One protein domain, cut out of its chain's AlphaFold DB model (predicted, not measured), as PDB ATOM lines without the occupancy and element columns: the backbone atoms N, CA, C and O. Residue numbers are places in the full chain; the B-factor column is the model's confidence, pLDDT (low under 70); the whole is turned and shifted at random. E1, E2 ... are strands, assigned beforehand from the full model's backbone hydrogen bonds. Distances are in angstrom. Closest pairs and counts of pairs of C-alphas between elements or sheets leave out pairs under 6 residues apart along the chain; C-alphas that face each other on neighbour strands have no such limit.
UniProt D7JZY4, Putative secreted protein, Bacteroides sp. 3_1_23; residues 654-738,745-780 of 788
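Overview. This is residues 654 to 738 and 745 to 780 of the 788 residues of the protein "Putative secreted protein" of Bacteroides sp. 3_1_23 (UniProt D7JZY4). Amid little regular structure you find a sandwich, two sheets face to face: a strongly twisted sheet in order E1 E3 E5 E8 E9, and E2 E4 E6 E7. Both are mixed. The 121 printed residues include nine strands, E1 to E9 in chain order, holding 48 residues, with no named helix: all strand. The whole is compact, radius of gyration of the C-alphas 14.5 A, yet elongated, 47 by 31 by 23 A.

Along the chain. Find C-alpha 656 at (177.321, 192.766, 185.776); E1 runs from there to 660. Then come E2, 665 to 667; E3, 675 to 680; E4, 689 to 693; E5, 704 to 709; E6, 721 to 725; E7, 751 to 753; E8, 758 to 766, 24.0 A long; and E9, 769 to 774, ending at (182.504, 207.573, 172.955).

Arrangement. E1 and E3 are parallel; look at N 658 and O 677, 2.8 A. E8 and E9 form a hairpin, with N 762 and O 773 at 2.8 A. The sheets' facing parts are 9.2 A centre to centre.

Size, cuts and confidence. Residues 739 to 744 are cut out, leaving 11.9 A between C-alphas 738 and 745. Link E5 to E6 is long. pLDDT is under 70 at 30 residues, among them 710 to 720.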
ATOM      1  N   PRO A 654     184.504 191.886 184.977       62.53
ATOM      2  CA  PRO A 654     183.270 191.328 185.510       62.53
ATOM      3  C   PRO A 654     182.098 192.156 184.978       62.53
ATOM      4  O   PRO A 654     181.718 193.162 185.574       62.53
ATOM      5  N   TYR A 655     181.539 191.761 183.836       70.31
ATOM      6  CA  TYR A 655     180.279 192.337 183.386       70.31
ATOM      7  C   TYR A 655     179.177 191.967 184.379       70.31
ATOM      8  O   TYR A 655     178.923 190.788 184.633       70.31
ATOM      9  N   THR A 656     178.499 192.964 184.931       80.31
ATOM     10  CA  THR A 656     177.321 192.766 185.776       80.31
ATOM     11  C   THR A 656     176.057 192.815 184.924       80.31
ATOM     12  O   THR A 656     175.974 193.536 183.936       80.31
ATOM     13  N   SER A 657     175.048 192.010 185.256       81.88
ATOM     14  CA  SER A 657     173.749 192.117 184.582       81.88
ATOM     15  C   SER A 657     172.931 193.228 185.234       81.88
ATOM     16  O   SER A 657     172.583 193.129 186.411       81.88
ATOM     17  N   MET A 658     172.604 194.265 184.472       84.50
ATOM     18  CA  MET A 658     171.628 195.283 184.834       84.50
ATOM     19  C   MET A 658     170.296 194.939 184.171       84.50
ATOM     20  O   MET A 658     170.176 194.959 182.948       84.50
ATOM     21  N   TYR A 659     169.281 194.654 184.985       82.44
ATOM     22  CA  TYR A 659     167.934 194.419 184.481       82.44
ATOM     23  C   TYR A 659     167.087 195.685 184.578       82.44
ATOM     24  O   TYR A 659     166.926 196.231 185.672       82.44
ATOM     25  N   ILE A 660     166.536 196.115 183.448       79.38
ATOM     26  CA  ILE A 660     165.690 197.300 183.319       79.38
ATOM     27  C   ILE A 660     164.252 196.921 182.960       79.38
ATOM     28  O   ILE A 660     163.979 195.856 182.406       79.38
ATOM     29  N   GLU A 661     163.325 197.803 183.302       80.25
ATOM     30  CA  GLU A 661     161.932 197.746 182.880       80.25
ATOM     31  C   GLU A 661     161.743 198.617 181.622       80.25
ATOM     32  O   GLU A 661     162.450 199.624 181.443       80.25
ATOM     33  N   PRO A 662     160.797 198.261 180.739       76.81
ATOM     34  CA  PRO A 662     160.441 199.091 179.591       76.81
ATOM     35  C   PRO A 662     159.919 200.482 179.999       76.81
ATOM     36  O   PRO A 662     159.458 200.672 181.127       76.81
ATOM     37  N   SER A 663     159.996 201.474 179.100       77.56
ATOM     38  CA  SER A 663     159.589 202.881 179.352       77.56
ATOM     39  C   SER A 663     160.229 203.574 180.563       77.56
ATOM     40  O   SER A 663     159.713 204.591 181.030       77.56
ATOM     41  N   THR A 664     161.312 203.041 181.126       82.06
ATOM     42  CA  THR A 664     161.834 203.516 182.416       82.06
ATOM     43  C   THR A 664     163.212 204.161 182.265       82.06
ATOM     44  O   THR A 664     164.028 203.759 181.430       82.06
ATOM     45  N   THR A 665     163.468 205.180 183.086       86.94
ATOM     46  CA  THR A 665     164.754 205.880 183.165       86.94
ATOM     47  C   THR A 665     165.561 205.371 184.355       86.94
ATOM     48  O   THR A 665     165.070 205.369 185.483       86.94
ATOM     49  N   TYR A 666     166.818 204.999 184.118       86.44
ATOM     50  CA  TYR A 666     167.734 204.477 185.132       86.44
ATOM     51  C   TYR A 666     168.962 205.364 185.264       86.44
ATOM     52  O   TYR A 666     169.597 205.674 184.265       86.44
ATOM     53  N   VAL A 667     169.338 205.739 186.487       88.00
ATOM     54  CA  VAL A 667     170.625 206.404 186.741       88.00
ATOM     55  C   VAL A 667     171.687 205.339 186.995       88.00
ATOM     56  O   VAL A 667     171.507 204.463 187.842       88.00
ATOM     57  N   LEU A 668     172.786 205.408 186.250       87.44
ATOM     58  CA  LEU A 668     173.866 204.439 186.310       87.44
ATOM     59  C   LEU A 668     174.689 204.614 187.593       87.44
ATOM     60  O   LEU A 668     175.373 205.621 187.782       87.44
ATOM     61  N   ASP A 669     174.663 203.592 188.445       85.75
ATOM     62  CA  ASP A 669     175.582 203.446 189.575       85.75
ATOM     63  C   ASP A 669     176.938 202.922 189.066       85.75
ATOM     64  O   ASP A 669     177.084 201.736 188.752       85.75
ATOM     65  N   LEU A 670     177.922 203.823 188.957       83.12
ATOM     66  CA  LEU A 670     179.264 203.528 188.438       83.12
ATOM     67  C   LEU A 670     180.121 202.648 189.358       83.12
ATOM     68  O   LEU A 670     181.174 202.174 188.914       83.12
ATOM     69  N   GLU A 671     179.712 202.429 190.608       79.75
ATOM     70  CA  GLU A 671     180.384 201.475 191.495       79.75
ATOM     71  C   GLU A 671     179.956 200.039 191.180       79.75
ATOM     72  O   GLU A 671     180.767 199.119 191.267       79.75
ATOM     73  N   LYS A 672     178.703 199.842 190.755       79.00
ATOM     74  CA  LYS A 672     178.119 198.507 190.527       79.00
ATOM     75  C   LYS A 672     178.054 198.081 189.063       79.00
ATOM     76  O   LYS A 672     178.079 196.886 188.770       79.00
ATOM     77  N   HIS A 673     177.945 199.032 188.138       82.62
ATOM     78  CA  HIS A 673     177.572 198.755 186.745       82.62
ATOM     79  C   HIS A 673     178.496 199.431 185.730       82.62
ATOM     80  O   HIS A 673     178.076 199.846 184.653       82.62
ATOM     81  N   ARG A 674     179.778 199.550 186.083       79.88
ATOM     82  CA  ARG A 674     180.814 200.104 185.205       79.88
ATOM     83  C   ARG A 674     180.995 199.285 183.918       79.88
ATOM     84  O   ARG A 674     181.225 199.850 182.855       79.88
ATOM     85  N   TYR A 675     180.850 197.969 184.016       83.81
ATOM     86  CA  TYR A 675     180.835 197.039 182.891       83.81
ATOM     87  C   TYR A 675     179.527 196.268 182.998       83.81
ATOM     88  O   TYR A 675     179.398 195.458 183.913       83.81
ATOM     89  N   ALA A 676     178.530 196.557 182.161       78.56
ATOM     90  CA  ALA A 676     177.197 195.996 182.360       78.56
ATOM     91  C   ALA A 676     176.518 195.493 181.081       78.56
ATOM     92  O   ALA A 676     176.490 196.170 180.052       78.56
ATOM     93  N   TYR A 677     175.905 194.314 181.204       79.50
ATOM     94  CA  TYR A 677     174.912 193.799 180.269       79.50
ATOM     95  C   TYR A 677     173.538 194.321 180.660       79.50
ATOM     96  O   TYR A 677     173.044 194.024 181.745       79.50
ATOM     97  N   ILE A 678     172.909 195.064 179.764       78.56
ATOM     98  CA  ILE A 678     171.560 195.582 179.930       78.56
ATOM     99  C   ILE A 678     170.590 194.551 179.360       78.56
ATOM    100  O   ILE A 678     170.689 194.170 178.191       78.56
ATOM    101  N   GLY A 679     169.660 194.089 180.186       73.75
ATOM    102  CA  GLY A 679     168.578 193.198 179.777       73.75
ATOM    103  C   GLY A 679     167.236 193.675 180.312       73.75
ATOM    104  O   GLY A 679     167.179 194.361 181.329       73.75
ATOM    105  N   TYR A 680     166.146 193.290 179.658       71.38
ATOM    106  CA  TYR A 680     164.798 193.566 180.147       71.38
ATOM    107  C   TYR A 680     164.320 192.468 181.105       71.38
ATOM    108  O   TYR A 680     164.627 191.291 180.900       71.38
ATOM    109  N   ARG A 681     163.580 192.827 182.166       68.31
ATOM    110  CA  ARG A 681     162.961 191.829 183.067       68.31
ATOM    111  C   ARG A 681     161.771 191.107 182.437       68.31
ATOM    112  O   ARG A 681     161.560 189.939 182.746       68.31
ATOM    113  N   ASN A 682     161.020 191.780 181.566       63.16
ATOM    114  CA  ASN A 682     159.830 191.250 180.902       63.16
ATOM    115  C   ASN A 682     159.899 191.504 179.385       63.16
ATOM    116  O   ASN A 682     160.220 192.611 178.965       63.16
ATOM    117  N   ASN A 683     159.558 190.494 178.572       58.25
ATOM    118  CA  ASN A 683     159.577 190.554 177.101       58.25
ATOM    119  C   ASN A 683     158.285 191.178 176.531       58.25
ATOM    120  O   ASN A 683     157.512 190.506 175.844       58.25
ATOM    121  N   THR A 684     157.998 192.438 176.853       56.03
ATOM    122  CA  THR A 684     156.843 193.172 176.299       56.03
ATOM    123  C   THR A 684     157.265 194.105 175.166       56.03
ATOM    124  O   THR A 684     158.273 194.785 175.278       56.03
ATOM    125  N   ILE A 685     156.460 194.181 174.100       56.31
ATOM    126  CA  ILE A 685     156.771 194.851 172.818       56.31
ATOM    127  C   ILE A 685     156.575 196.396 172.875       56.31
ATOM    128  O   ILE A 685     156.286 197.034 171.869       56.31
ATOM    129  N   GLU A 686     156.728 197.050 174.031       55.94
ATOM    130  CA  GLU A 686     156.548 198.513 174.162       55.94
ATOM    131  C   GLU A 686     157.667 199.174 174.995       55.94
ATOM    132  O   GLU A 686     158.208 198.537 175.889       55.94
ATOM    133  N   PRO A 687     157.877 200.498 174.846       65.81
ATOM    134  CA  PRO A 687     158.941 201.238 174.155       65.81
ATOM    135  C   PRO A 687     160.260 201.516 174.947       65.81
ATOM    136  O   PRO A 687     160.454 201.128 176.098       65.81
ATOM    137  N   ILE A 688     161.142 202.258 174.259       65.75
ATOM    138  CA  ILE A 688     162.433 202.888 174.618       65.75
ATOM    139  C   ILE A 688     162.696 203.098 176.127       65.75
ATOM    140  O   ILE A 688     161.963 203.828 176.796       65.75
ATOM    141  N   SER A 689     163.824 202.579 176.626       78.06
ATOM    142  CA  SER A 689     164.342 202.871 177.977       78.06
ATOM    143  C   SER A 689     165.600 203.742 177.916       78.06
ATOM    144  O   SER A 689     166.408 203.619 176.992       78.06
ATOM    145  N   THR A 690     165.787 204.610 178.916       86.69
ATOM    146  CA  THR A 690     166.932 205.537 178.982       86.69
ATOM    147  C   THR A 690     167.845 205.202 180.156       86.69
ATOM    148  O   THR A 690     167.388 205.074 181.292       86.69
ATOM    149  N   ILE A 691     169.149 205.128 179.906       88.44
ATOM    150  CA  ILE A 691     170.188 205.043 180.930       88.44
ATOM    151  C   ILE A 691     170.892 206.391 181.017       88.44
ATOM    152  O   ILE A 691     171.474 206.882 180.053       88.44
ATOM    153  N   ILE A 692     170.850 206.977 182.203       89.56
ATOM    154  CA  ILE A 692     171.512 208.222 182.544       89.56
ATOM    155  C   ILE A 692     172.879 207.901 183.146       89.56
ATOM    156  O   ILE A 692     172.958 207.343 184.240       89.56
ATOM    157  N   ILE A 693     173.958 208.305 182.483       89.69
ATOM    158  CA  ILE A 693     175.297 208.309 183.080       89.69
ATOM    159  C   ILE A 693     175.504 209.588 183.907       89.69
ATOM    160  O   ILE A 693     175.013 210.662 183.526       89.69
ATOM    161  N   PRO A 694     176.216 209.512 185.047       89.19
ATOM    162  CA  PRO A 694     176.462 210.683 185.874       89.19
ATOM    163  C   PRO A 694     177.345 211.689 185.139       89.19
ATOM    164  O   PRO A 694     178.058 211.374 184.182       89.19
ATOM    165  N   SER A 695     177.304 212.931 185.604       87.81
ATOM    166  CA  SER A 695     178.094 213.994 184.989       87.81
ATOM    167  C   SER A 695     179.592 213.761 185.170       87.81
ATOM    168  O   SER A 695     180.007 213.265 186.217       87.81
ATOM    169  N   PRO A 696     180.415 214.108 184.168       86.94
ATOM    170  CA  PRO A 696     181.848 213.887 184.236       86.94
ATOM    171  C   PRO A 696     182.458 214.835 185.281       86.94
ATOM    172  O   PRO A 696     182.324 216.054 185.185       86.94
ATOM    173  N   THR A 697     183.111 214.274 186.297       88.00
ATOM    174  CA  THR A 697     183.811 215.007 187.366       88.00
ATOM    175  C   THR A 697     185.280 214.604 187.391       88.00
ATOM    176  O   THR A 697     185.643 213.562 186.853       88.00
ATOM    177  N   GLU A 698     186.140 215.399 188.029       83.00
ATOM    178  CA  GLU A 698     187.576 215.095 188.129       83.00
ATOM    179  C   GLU A 698     187.843 213.728 188.783       83.00
ATOM    180  O   GLU A 698     188.683 212.972 188.303       83.00
ATOM    181  N   GLY A 699     187.049 213.351 189.795       82.25
ATOM    182  CA  GLY A 699     187.128 212.034 190.437       82.25
ATOM    183  C   GLY A 699     186.737 210.856 189.534       82.25
ATOM    184  O   GLY A 699     187.040 209.713 189.862       82.25
ATOM    185  N   LEU A 700     186.091 211.119 188.395       82.38
ATOM    186  CA  LEU A 700     185.773 210.115 187.380       82.38
ATOM    187  C   LEU A 700     186.785 210.098 186.227       82.38
ATOM    188  O   LEU A 700     186.645 209.257 185.341       82.38
ATOM    189  N   ASN A 701     187.805 210.963 186.213       82.44
ATOM    190  CA  ASN A 701     188.790 211.002 185.131       82.44
ATOM    191  C   ASN A 701     189.477 209.639 184.933       82.44
ATOM    192  O   ASN A 701     189.934 209.015 185.886       82.44
ATOM    193  N   GLY A 702     189.533 209.166 183.687       78.50
ATOM    194  CA  GLY A 702     190.055 207.844 183.336       78.50
ATOM    195  C   GLY A 702     189.074 206.688 183.559       78.50
ATOM    196  O   GLY A 702     189.375 205.567 183.155       78.50
ATOM    197  N   SER A 703     187.895 206.932 184.144       83.00
ATOM    198  CA  SER A 703     186.853 205.906 184.271       83.00
ATOM    199  C   SER A 703     186.331 205.496 182.899       83.00
ATOM    200  O   SER A 703     186.092 206.334 182.030       83.00
ATOM    201  N   GLU A 704     186.111 204.200 182.723       87.56
ATOM    202  CA  GLU A 704     185.533 203.615 181.518       87.56
ATOM    203  C   GLU A 704     184.207 202.956 181.868       87.56
ATOM    204  O   GLU A 704     184.116 202.284 182.888       87.56
ATOM    205  N   VAL A 705     183.196 203.161 181.034       88.19
ATOM    206  CA  VAL A 705     181.868 202.566 181.139       88.19
ATOM    207  C   VAL A 705     181.603 201.787 179.863       88.19
ATOM    208  O   VAL A 705     181.682 202.351 178.772       88.19
ATOM    209  N   ARG A 706     181.289 200.500 180.002       88.75
ATOM    210  CA  ARG A 706     180.913 199.628 178.883       88.75
ATOM    211  C   ARG A 706     179.497 199.130 179.072       88.75
ATOM    212  O   ARG A 706     179.198 198.497 180.085       88.75
ATOM    213  N   LEU A 707     178.642 199.431 178.103       86.88
ATOM    214  CA  LEU A 707     177.229 199.069 178.121       86.88
ATOM    215  C   LEU A 707     176.886 198.299 176.850       86.88
ATOM    216  O   LEU A 707     177.177 198.762 175.749       86.88
ATOM    217  N   PHE A 708     176.238 197.149 177.008       82.56
ATOM    218  CA  PHE A 708     175.795 196.306 175.899       82.56
ATOM    219  C   PHE A 708     174.401 195.749 176.176       82.56
ATOM    220  O   PHE A 708     174.114 195.355 177.304       82.56
ATOM    221  N   THR A 709     173.536 195.672 175.168       77.12
ATOM    222  CA  THR A 709     172.210 195.044 175.297       77.12
ATOM    223  C   THR A 709     172.287 193.549 174.997       77.12
ATOM    224  O   THR A 709     172.688 193.169 173.902       77.12
ATOM    225  N   ARG A 710     171.886 192.687 175.937       65.12
ATOM    226  CA  ARG A 710     171.927 191.225 175.763       65.12
ATOM    227  C   ARG A 710     170.760 190.721 174.902       65.12
ATOM    228  O   ARG A 710     169.606 190.945 175.256       65.12
ATOM    229  N   GLU A 711     171.048 189.946 173.852       58.69
ATOM    230  CA  GLU A 711     170.029 189.161 173.138       58.69
ATOM    231  C   GLU A 711     169.686 187.888 173.933       58.69
ATOM    232  O   GLU A 711     170.541 187.032 174.168       58.69
ATOM    233  N   ASN A 712     168.429 187.740 174.360       53.84
ATOM    234  CA  ASN A 712     167.912 186.466 174.864       53.84
ATOM    235  C   ASN A 712     167.227 185.737 173.700       53.84
ATOM    236  O   ASN A 712     166.259 186.245 173.138       53.84
ATOM    237  N   GLY A 713     167.754 184.561 173.344       50.53
ATOM    238  CA  GLY A 713     167.548 183.827 172.084       50.53
ATOM    239  C   GLY A 713     166.144 183.314 171.736       50.53
ATOM    240  O   GLY A 713     166.032 182.224 171.186       50.53
ATOM    241  N   LEU A 714     165.076 184.063 172.014       45.44
ATOM    242  CA  LEU A 714     163.722 183.737 171.553       45.44
ATOM    243  C   LEU A 714     163.025 184.853 170.765       45.44
ATOM    244  O   LEU A 714     162.061 184.553 170.070       45.44
ATOM    245  N   HIS A 715     163.523 186.094 170.758       46.75
ATOM    246  CA  HIS A 715     162.974 187.156 169.910       46.75
ATOM    247  C   HIS A 715     164.083 188.108 169.444       46.75
ATOM    248  O   HIS A 715     164.914 188.524 170.245       46.75
ATOM    249  N   LYS A 716     164.092 188.460 168.147       47.94
ATOM    250  CA  LYS A 716     164.895 189.574 167.617       47.94
ATOM    251  C   LYS A 716     164.382 190.861 168.247       47.94
ATOM    252  O   LYS A 716     163.409 191.450 167.778       47.94
ATOM    253  N   VAL A 717     165.009 191.259 169.337       50.41
ATOM    254  CA  VAL A 717     164.677 192.487 170.033       50.41
ATOM    255  C   VAL A 717     165.341 193.647 169.285       50.41
ATOM    256  O   VAL A 717     166.509 193.957 169.479       50.41
ATOM    257  N   HIS A 718     164.578 194.308 168.412       51.78
ATOM    258  CA  HIS A 718     164.913 195.632 167.872       51.78
ATOM    259  C   HIS A 718     164.642 196.744 168.915       51.78
ATOM    260  O   HIS A 718     164.140 197.814 168.569       51.78
ATOM    261  N   GLU A 719     164.921 196.512 170.202       60.81
ATOM    262  CA  GLU A 719     164.632 197.489 171.261       60.81
ATOM    263  C   GLU A 719     165.799 198.464 171.435       60.81
ATOM    264  O   GLU A 719     166.977 198.111 171.484       60.81
ATOM    265  N   ALA A 720     165.455 199.744 171.470       69.00
ATOM    266  CA  ALA A 720     166.397 200.839 171.500       69.00
ATOM    267  C   ALA A 720     166.609 201.297 172.950       69.00
ATOM    268  O   ALA A 720     165.738 201.948 173.524       69.00
ATOM    269  N   VAL A 721     167.762 200.966 173.540       79.19
ATOM    270  CA  VAL A 721     168.223 201.584 174.796       79.19
ATOM    271  C   VAL A 721     169.011 202.843 174.458       79.19
ATOM    272  O   VAL A 721     169.922 202.791 173.627       79.19
ATOM    273  N   TYR A 722     168.657 203.958 175.095       85.94
ATOM    274  CA  TYR A 722     169.289 205.257 174.876       85.94
ATOM    275  C   TYR A 722     170.178 205.603 176.063       85.94
ATOM    276  O   TYR A 722     169.773 205.439 177.212       85.94
ATOM    277  N   ILE A 723     171.378 206.106 175.798       85.88
ATOM    278  CA  ILE A 723     172.301 206.582 176.829       85.88
ATOM    279  C   ILE A 723     172.369 208.104 176.774       85.88
ATOM    280  O   ILE A 723     172.681 208.662 175.723       85.88
ATOM    281  N   THR A 724     172.128 208.766 177.905       85.94
ATOM    282  CA  THR A 724     172.210 210.229 178.057       85.94
ATOM    283  C   THR A 724     173.020 210.614 179.295       85.94
ATOM    284  O   THR A 724     173.213 209.804 180.198       85.94
ATOM    285  N   ILE A 725     173.509 211.856 179.362       82.81
ATOM    286  CA  ILE A 725     174.169 212.393 180.565       82.81
ATOM    287  C   ILE A 725     173.130 213.089 181.454       82.81
ATOM    288  O   ILE A 725     172.272 213.808 180.951       82.81
ATOM    289  N   GLN A 726     173.244 212.939 182.778       81.38
ATOM    290  CA  GLN A 726     172.271 213.418 183.780       81.38
ATOM    291  C   GLN A 726     171.824 214.881 183.645       81.38
ATOM    292  O   GLN A 726     170.682 215.190 183.968       81.38
ATOM    293  N   TYR A 727     172.687 215.774 183.159       78.25
ATOM    294  CA  TYR A 727     172.353 217.189 182.939       78.25
ATOM    295  C   TYR A 727     172.235 217.574 181.457       78.25
ATOM    296  O   TYR A 727     172.326 218.753 181.124       78.25
ATOM    297  N   GLY A 728     172.082 216.604 180.550       71.06
ATOM    298  CA  GLY A 728     172.006 216.865 179.109       71.06
ATOM    299  C   GLY A 728     173.305 217.428 178.527       71.06
ATOM    300  O   GLY A 728     173.286 218.113 177.509       71.06
ATOM    301  N   LEU A 729     174.441 217.181 179.188       80.12
ATOM    302  CA  LEU A 729     175.753 217.509 178.640       80.12
ATOM    303  C   LEU A 729     176.049 216.628 177.416       80.12
ATOM    304  O   LEU A 729     175.516 215.522 177.319       80.12
ATOM    305  N   PRO A 730     176.910 217.089 176.497       79.88
ATOM    306  CA  PRO A 730     177.252 216.313 175.320       79.88
ATOM    307  C   PRO A 730     178.313 215.243 175.600       79.88
ATOM    308  O   PRO A 730     179.297 215.478 176.308       79.88
ATOM    309  N   ILE A 731     178.138 214.082 174.979       84.75
ATOM    310  CA  ILE A 731     179.139 213.031 174.798       84.75
ATOM    311  C   ILE A 731     180.033 213.435 173.612       84.75
ATOM    312  O   ILE A 731     179.551 213.865 172.564       84.75
ATOM    313  N   ARG A 732     181.355 213.338 173.758       81.38
ATOM    314  CA  ARG A 732     182.332 213.685 172.707       81.38
ATOM    315  C   ARG A 732     182.767 212.446 171.913       81.38
ATOM    316  O   ARG A 732     182.756 211.351 172.455       81.38
ATOM    317  N   PHE A 733     183.185 212.609 170.657       77.31
ATOM    318  CA  PHE A 733     183.773 211.553 169.811       77.31
ATOM    319  C   PHE A 733     184.632 212.172 168.671       77.31
ATOM    320  O   PHE A 733     184.545 213.389 168.458       77.31
ATOM    321  N   PRO A 734     185.505 211.416 167.965       64.00
ATOM    322  CA  PRO A 734     186.281 211.910 166.817       64.00
ATOM    323  C   PRO A 734     185.404 212.460 165.686       64.00
ATOM    324  O   PRO A 734     184.426 211.843 165.282       64.00
ATOM    325  N   GLY A 735     185.784 213.623 165.156       56.06
ATOM    326  CA  GLY A 735     184.942 214.485 164.307       56.06
ATOM    327  C   GLY A 735     184.829 215.908 164.868       56.06
ATOM    328  O   GLY A 735     184.416 216.843 164.186       56.06
ATOM    329  N   TYR A 736     185.278 216.087 166.111       55.03
ATOM    330  CA  TYR A 736     185.442 217.368 166.777       55.03
ATOM    331  C   TYR A 736     186.645 218.146 166.211       55.03
ATOM    332  O   TYR A 736     187.769 218.022 166.697       55.03
ATOM    333  N   ASN A 737     186.427 218.975 165.191       44.09
ATOM    334  CA  ASN A 737     187.382 220.031 164.853       44.09
ATOM    335  C   ASN A 737     187.218 221.179 165.860       44.09
ATOM    336  O   ASN A 737     186.232 221.906 165.826       44.09
ATOM    337  N   TYR A 738     188.211 221.378 166.735       46.22
ATOM    338  CA  TYR A 738     188.270 222.514 167.677       46.22
ATOM    339  C   TYR A 738     188.401 223.880 166.949       46.22
ATOM    340  O   TYR A 738     188.344 224.932 167.578       46.22
ATOM    341  N   THR A 745     176.993 224.762 164.960       43.59
ATOM    342  CA  THR A 745     176.599 223.475 165.561       43.59
ATOM    343  C   THR A 745     177.320 222.325 164.847       43.59
ATOM    344  O   THR A 745     176.912 221.878 163.781       43.59
ATOM    345  N   GLY A 746     178.425 221.834 165.416       49.53
ATOM    346  CA  GLY A 746     178.880 220.472 165.107       49.53
ATOM    347  C   GLY A 746     177.864 219.446 165.639       49.53
ATOM    348  O   GLY A 746     177.074 219.797 166.525       49.53
ATOM    349  N   PRO A 747     177.856 218.189 165.151       56.72
ATOM    350  CA  PRO A 747     176.943 217.165 165.650       56.72
ATOM    351  C   PRO A 747     177.251 216.899 167.126       56.72
ATOM    352  O   PRO A 747     178.235 216.257 167.484       56.72
ATOM    353  N   THR A 748     176.438 217.478 168.000       65.19
ATOM    354  CA  THR A 748     176.618 217.403 169.446       65.19
ATOM    355  C   THR A 748     175.851 216.194 169.954       65.19
ATOM    356  O   THR A 748     174.631 216.200 169.867       65.19
ATOM    357  N   LEU A 749     176.534 215.141 170.418       77.12
ATOM    358  CA  LEU A 749     175.890 213.893 170.845       77.12
ATOM    359  C   LEU A 749     175.299 214.033 172.253       77.12
ATOM    360  O   LEU A 749     176.032 214.036 173.233       77.12
ATOM    361  N   TYR A 750     173.982 214.143 172.369       81.38
ATOM    362  CA  TYR A 750     173.248 214.191 173.637       81.38
ATOM    363  C   TYR A 750     172.659 212.837 174.030       81.38
ATOM    364  O   TYR A 750     172.403 212.593 175.209       81.38
ATOM    365  N   SER A 751     172.436 211.973 173.039       84.19
ATOM    366  CA  SER A 751     171.815 210.669 173.227       84.19
ATOM    367  C   SER A 751     172.373 209.641 172.247       84.19
ATOM    368  O   SER A 751     172.534 209.943 171.065       84.19
ATOM    369  N   LEU A 752     172.665 208.435 172.732       87.00
ATOM    370  CA  LEU A 752     173.220 207.325 171.949       87.00
ATOM    371  C   LEU A 752     172.283 206.119 171.993       87.00
ATOM    372  O   LEU A 752     171.977 205.638 173.083       87.00
ATOM    373  N   ARG A 753     171.884 205.587 170.836       87.25
ATOM    374  CA  ARG A 753     171.079 204.359 170.733       87.25
ATOM    375  C   ARG A 753     171.982 203.127 170.602       87.25
ATOM    376  O   ARG A 753     172.722 203.022 169.633       87.25
ATOM    377  N   LEU A 754     171.878 202.173 171.535       82.56
ATOM    378  CA  LEU A 754     172.718 200.963 171.548       82.56
ATOM    379  C   LEU A 754     172.376 199.951 170.446       82.56
ATOM    380  O   LEU A 754     173.287 199.403 169.847       82.56
ATOM    381  N   ALA A 755     171.092 199.698 170.167       77.75
ATOM    382  CA  ALA A 755     170.622 198.832 169.070       77.75
ATOM    383  C   ALA A 755     171.401 197.500 168.880       77.75
ATOM    384  O   ALA A 755     171.725 197.129 167.754       77.75
ATOM    385  N   GLY A 756     171.717 196.776 169.963       75.50
ATOM    386  CA  GLY A 756     172.474 195.516 169.883       75.50
ATOM    387  C   GLY A 756     173.999 195.674 169.819       75.50
ATOM    388  O   GLY A 756     174.702 194.681 169.658       75.50
ATOM    389  N   LYS A 757     174.519 196.899 169.939       82.50
ATOM    390  CA  LYS A 757     175.948 197.237 169.911       82.50
ATOM    391  C   LYS A 757     176.461 197.594 171.303       82.50
ATOM    392  O   LYS A 757     175.699 197.953 172.203       82.50
ATOM    393  N   GLU A 758     177.775 197.497 171.476       86.44
ATOM    394  CA  GLU A 758     178.462 197.940 172.690       86.44
ATOM    395  C   GLU A 758     178.748 199.436 172.588       86.44
ATOM    396  O   GLU A 758     179.195 199.903 171.547       86.44
ATOM    397  N   ALA A 759     178.530 200.197 173.658       88.50
ATOM    398  CA  ALA A 759     179.073 201.545 173.786       88.50
ATOM    399  C   ALA A 759     180.201 201.562 174.815       88.50
ATOM    400  O   ALA A 759     180.001 201.171 175.968       88.50
ATOM    401  N   ILE A 760     181.358 202.083 174.406       90.44
ATOM    402  CA  ILE A 760     182.532 202.274 175.255       90.44
ATOM    403  C   ILE A 760     182.700 203.772 175.511       90.44
ATOM    404  O   ILE A 760     183.161 204.529 174.652       90.44
ATOM    405  N   LEU A 761     182.317 204.210 176.707       90.06
ATOM    406  CA  LEU A 761     182.378 205.602 177.143       90.06
ATOM    407  C   LEU A 761     183.541 205.786 178.118       90.06
ATOM    408  O   LEU A 761     183.570 205.166 179.176       90.06
ATOM    409  N   ARG A 762     184.486 206.672 177.810       88.75
ATOM    410  CA  ARG A 762     185.592 207.022 178.713       88.75
ATOM    411  C   ARG A 762     185.452 208.453 179.205       88.75
ATOM    412  O   ARG A 762     185.275 209.371 178.411       88.75
ATOM    413  N   CYS A 763     185.545 208.657 180.511       87.00
ATOM    414  CA  CYS A 763     185.615 209.990 181.086       87.00
ATOM    415  C   CYS A 763     187.043 210.513 180.924       87.00
ATOM    416  O   CYS A 763     187.996 209.896 181.403       87.00
ATOM    417  N   VAL A 764     187.201 211.628 180.219       83.44
ATOM    418  CA  VAL A 764     188.503 212.217 179.905       83.44
ATOM    419  C   VAL A 764     188.538 213.683 180.312       83.44
ATOM    420  O   VAL A 764     187.598 214.443 180.055       83.44
ATOM    421  N   SER A 765     189.648 214.076 180.930       83.25
ATOM    422  CA  SER A 765     190.033 215.475 181.089       83.25
ATOM    423  C   SER A 765     190.746 215.954 179.828       83.25
ATOM    424  O   SER A 765     191.736 215.360 179.398       83.25
ATOM    425  N   SER A 766     190.252 217.030 179.223       74.06
ATOM    426  CA  SER A 766     190.913 217.707 178.107       74.06
ATOM    427  C   SER A 766     190.872 219.212 178.341       74.06
ATOM    428  O   SER A 766     189.799 219.785 178.533       74.06
ATOM    429  N   SER A 767     192.043 219.855 178.363       71.62
ATOM    430  CA  SER A 767     192.183 221.313 178.528       71.62
ATOM    431  C   SER A 767     191.425 221.885 179.741       71.62
ATOM    432  O   SER A 767     190.818 222.950 179.658       71.62
ATOM    433  N   GLY A 768     191.422 221.159 180.866       69.31
ATOM    434  CA  GLY A 768     190.755 221.570 182.109       69.31
ATOM    435  C   GLY A 768     189.237 221.346 182.144       69.31
ATOM    436  O   GLY A 768     188.595 221.736 183.113       69.31
ATOM    437  N   SER A 769     188.653 220.722 181.116       77.75
ATOM    438  CA  SER A 769     187.235 220.349 181.075       77.75
ATOM    439  C   SER A 769     187.059 218.832 181.095       77.75
ATOM    440  O   SER A 769     187.721 218.109 180.349       77.75
ATOM    441  N   MET A 770     186.124 218.354 181.917       83.94
ATOM    442  CA  MET A 770     185.754 216.941 181.999       83.94
ATOM    443  C   MET A 770     184.655 216.612 180.988       83.94
ATOM    444  O   MET A 770     183.678 217.352 180.853       83.94
ATOM    445  N   SER A 771     184.789 215.495 180.275       85.00
ATOM    446  CA  SER A 771     183.763 215.029 179.336       85.00
ATOM    447  C   SER A 771     183.735 213.510 179.218       85.00
ATOM    448  O   SER A 771     184.763 212.856 179.365       85.00
ATOM    449  N   TRP A 772     182.558 212.951 178.939       87.69
ATOM    450  CA  TRP A 772     182.450 211.569 178.477       87.69
ATOM    451  C   TRP A 772     182.755 211.505 176.989       87.69
ATOM    452  O   TRP A 772     182.303 212.356 176.222       87.69
ATOM    453  N   TYR A 773     183.512 210.493 176.590       87.12
ATOM    454  CA  TYR A 773     183.975 210.293 175.232       87.12
ATOM    455  C   TYR A 773     183.584 208.902 174.731       87.12
ATOM    456  O   TYR A 773     183.972 207.908 175.343       87.12
ATOM    457  N   LEU A 774     182.843 208.825 173.628       88.25
ATOM    458  CA  LEU A 774     182.504 207.573 172.955       88.25
ATOM    459  C   LEU A 774     183.697 207.116 172.112       88.25
ATOM    460  O   LEU A 774     184.032 207.731 171.099       88.25
ATOM    461  N   GLN A 775     184.355 206.046 172.552       86.31
ATOM    462  CA  GLN A 775     185.574 205.542 171.922       86.31
ATOM    463  C   GLN A 775     185.299 204.816 170.616       86.31
ATOM    464  O   GLN A 775     185.996 205.034 169.631       86.31
ATOM    465  N   ASN A 776     184.265 203.983 170.600       88.25
ATOM    466  CA  ASN A 776     183.904 203.146 169.466       88.25
ATOM    467  C   ASN A 776     182.767 203.765 168.633       88.25
ATOM    468  O   ASN A 776     181.861 203.091 168.162       88.25
ATOM    469  N   TYR A 777     182.807 205.087 168.456       85.06
ATOM    470  CA  TYR A 777     181.797 205.847 167.710       85.06
ATOM    471  C   TYR A 777     181.598 205.360 166.265       85.06
ATOM    472  O   TYR A 777     180.505 205.497 165.726       85.06
ATOM    473  N   SER A 778     182.642 204.798 165.645       83.69
ATOM    474  CA  SER A 778     182.621 204.246 164.288       83.69
ATOM    475  C   SER A 778     181.656 203.077 164.125       83.69
ATOM    476  O   SER A 778     181.255 202.774 163.004       83.69
ATOM    477  N   ASP A 779     181.281 202.432 165.230       86.69
ATOM    478  CA  ASP A 779     180.373 201.290 165.229       86.69
ATOM    479  C   ASP A 779     178.908 201.742 165.090       86.69
ATOM    480  O   ASP A 779     178.030 200.932 164.781       86.69
ATOM    481  N   PHE A 780     178.629 203.034 165.287       84.62
ATOM    482  CA  PHE A 780     177.289 203.617 165.285       84.62
ATOM    483  C   PHE A 780     176.985 204.367 163.983       84.62
ATOM    484  O   PHE A 780     177.837 205.044 163.406       84.62
TER     485      PHE A 780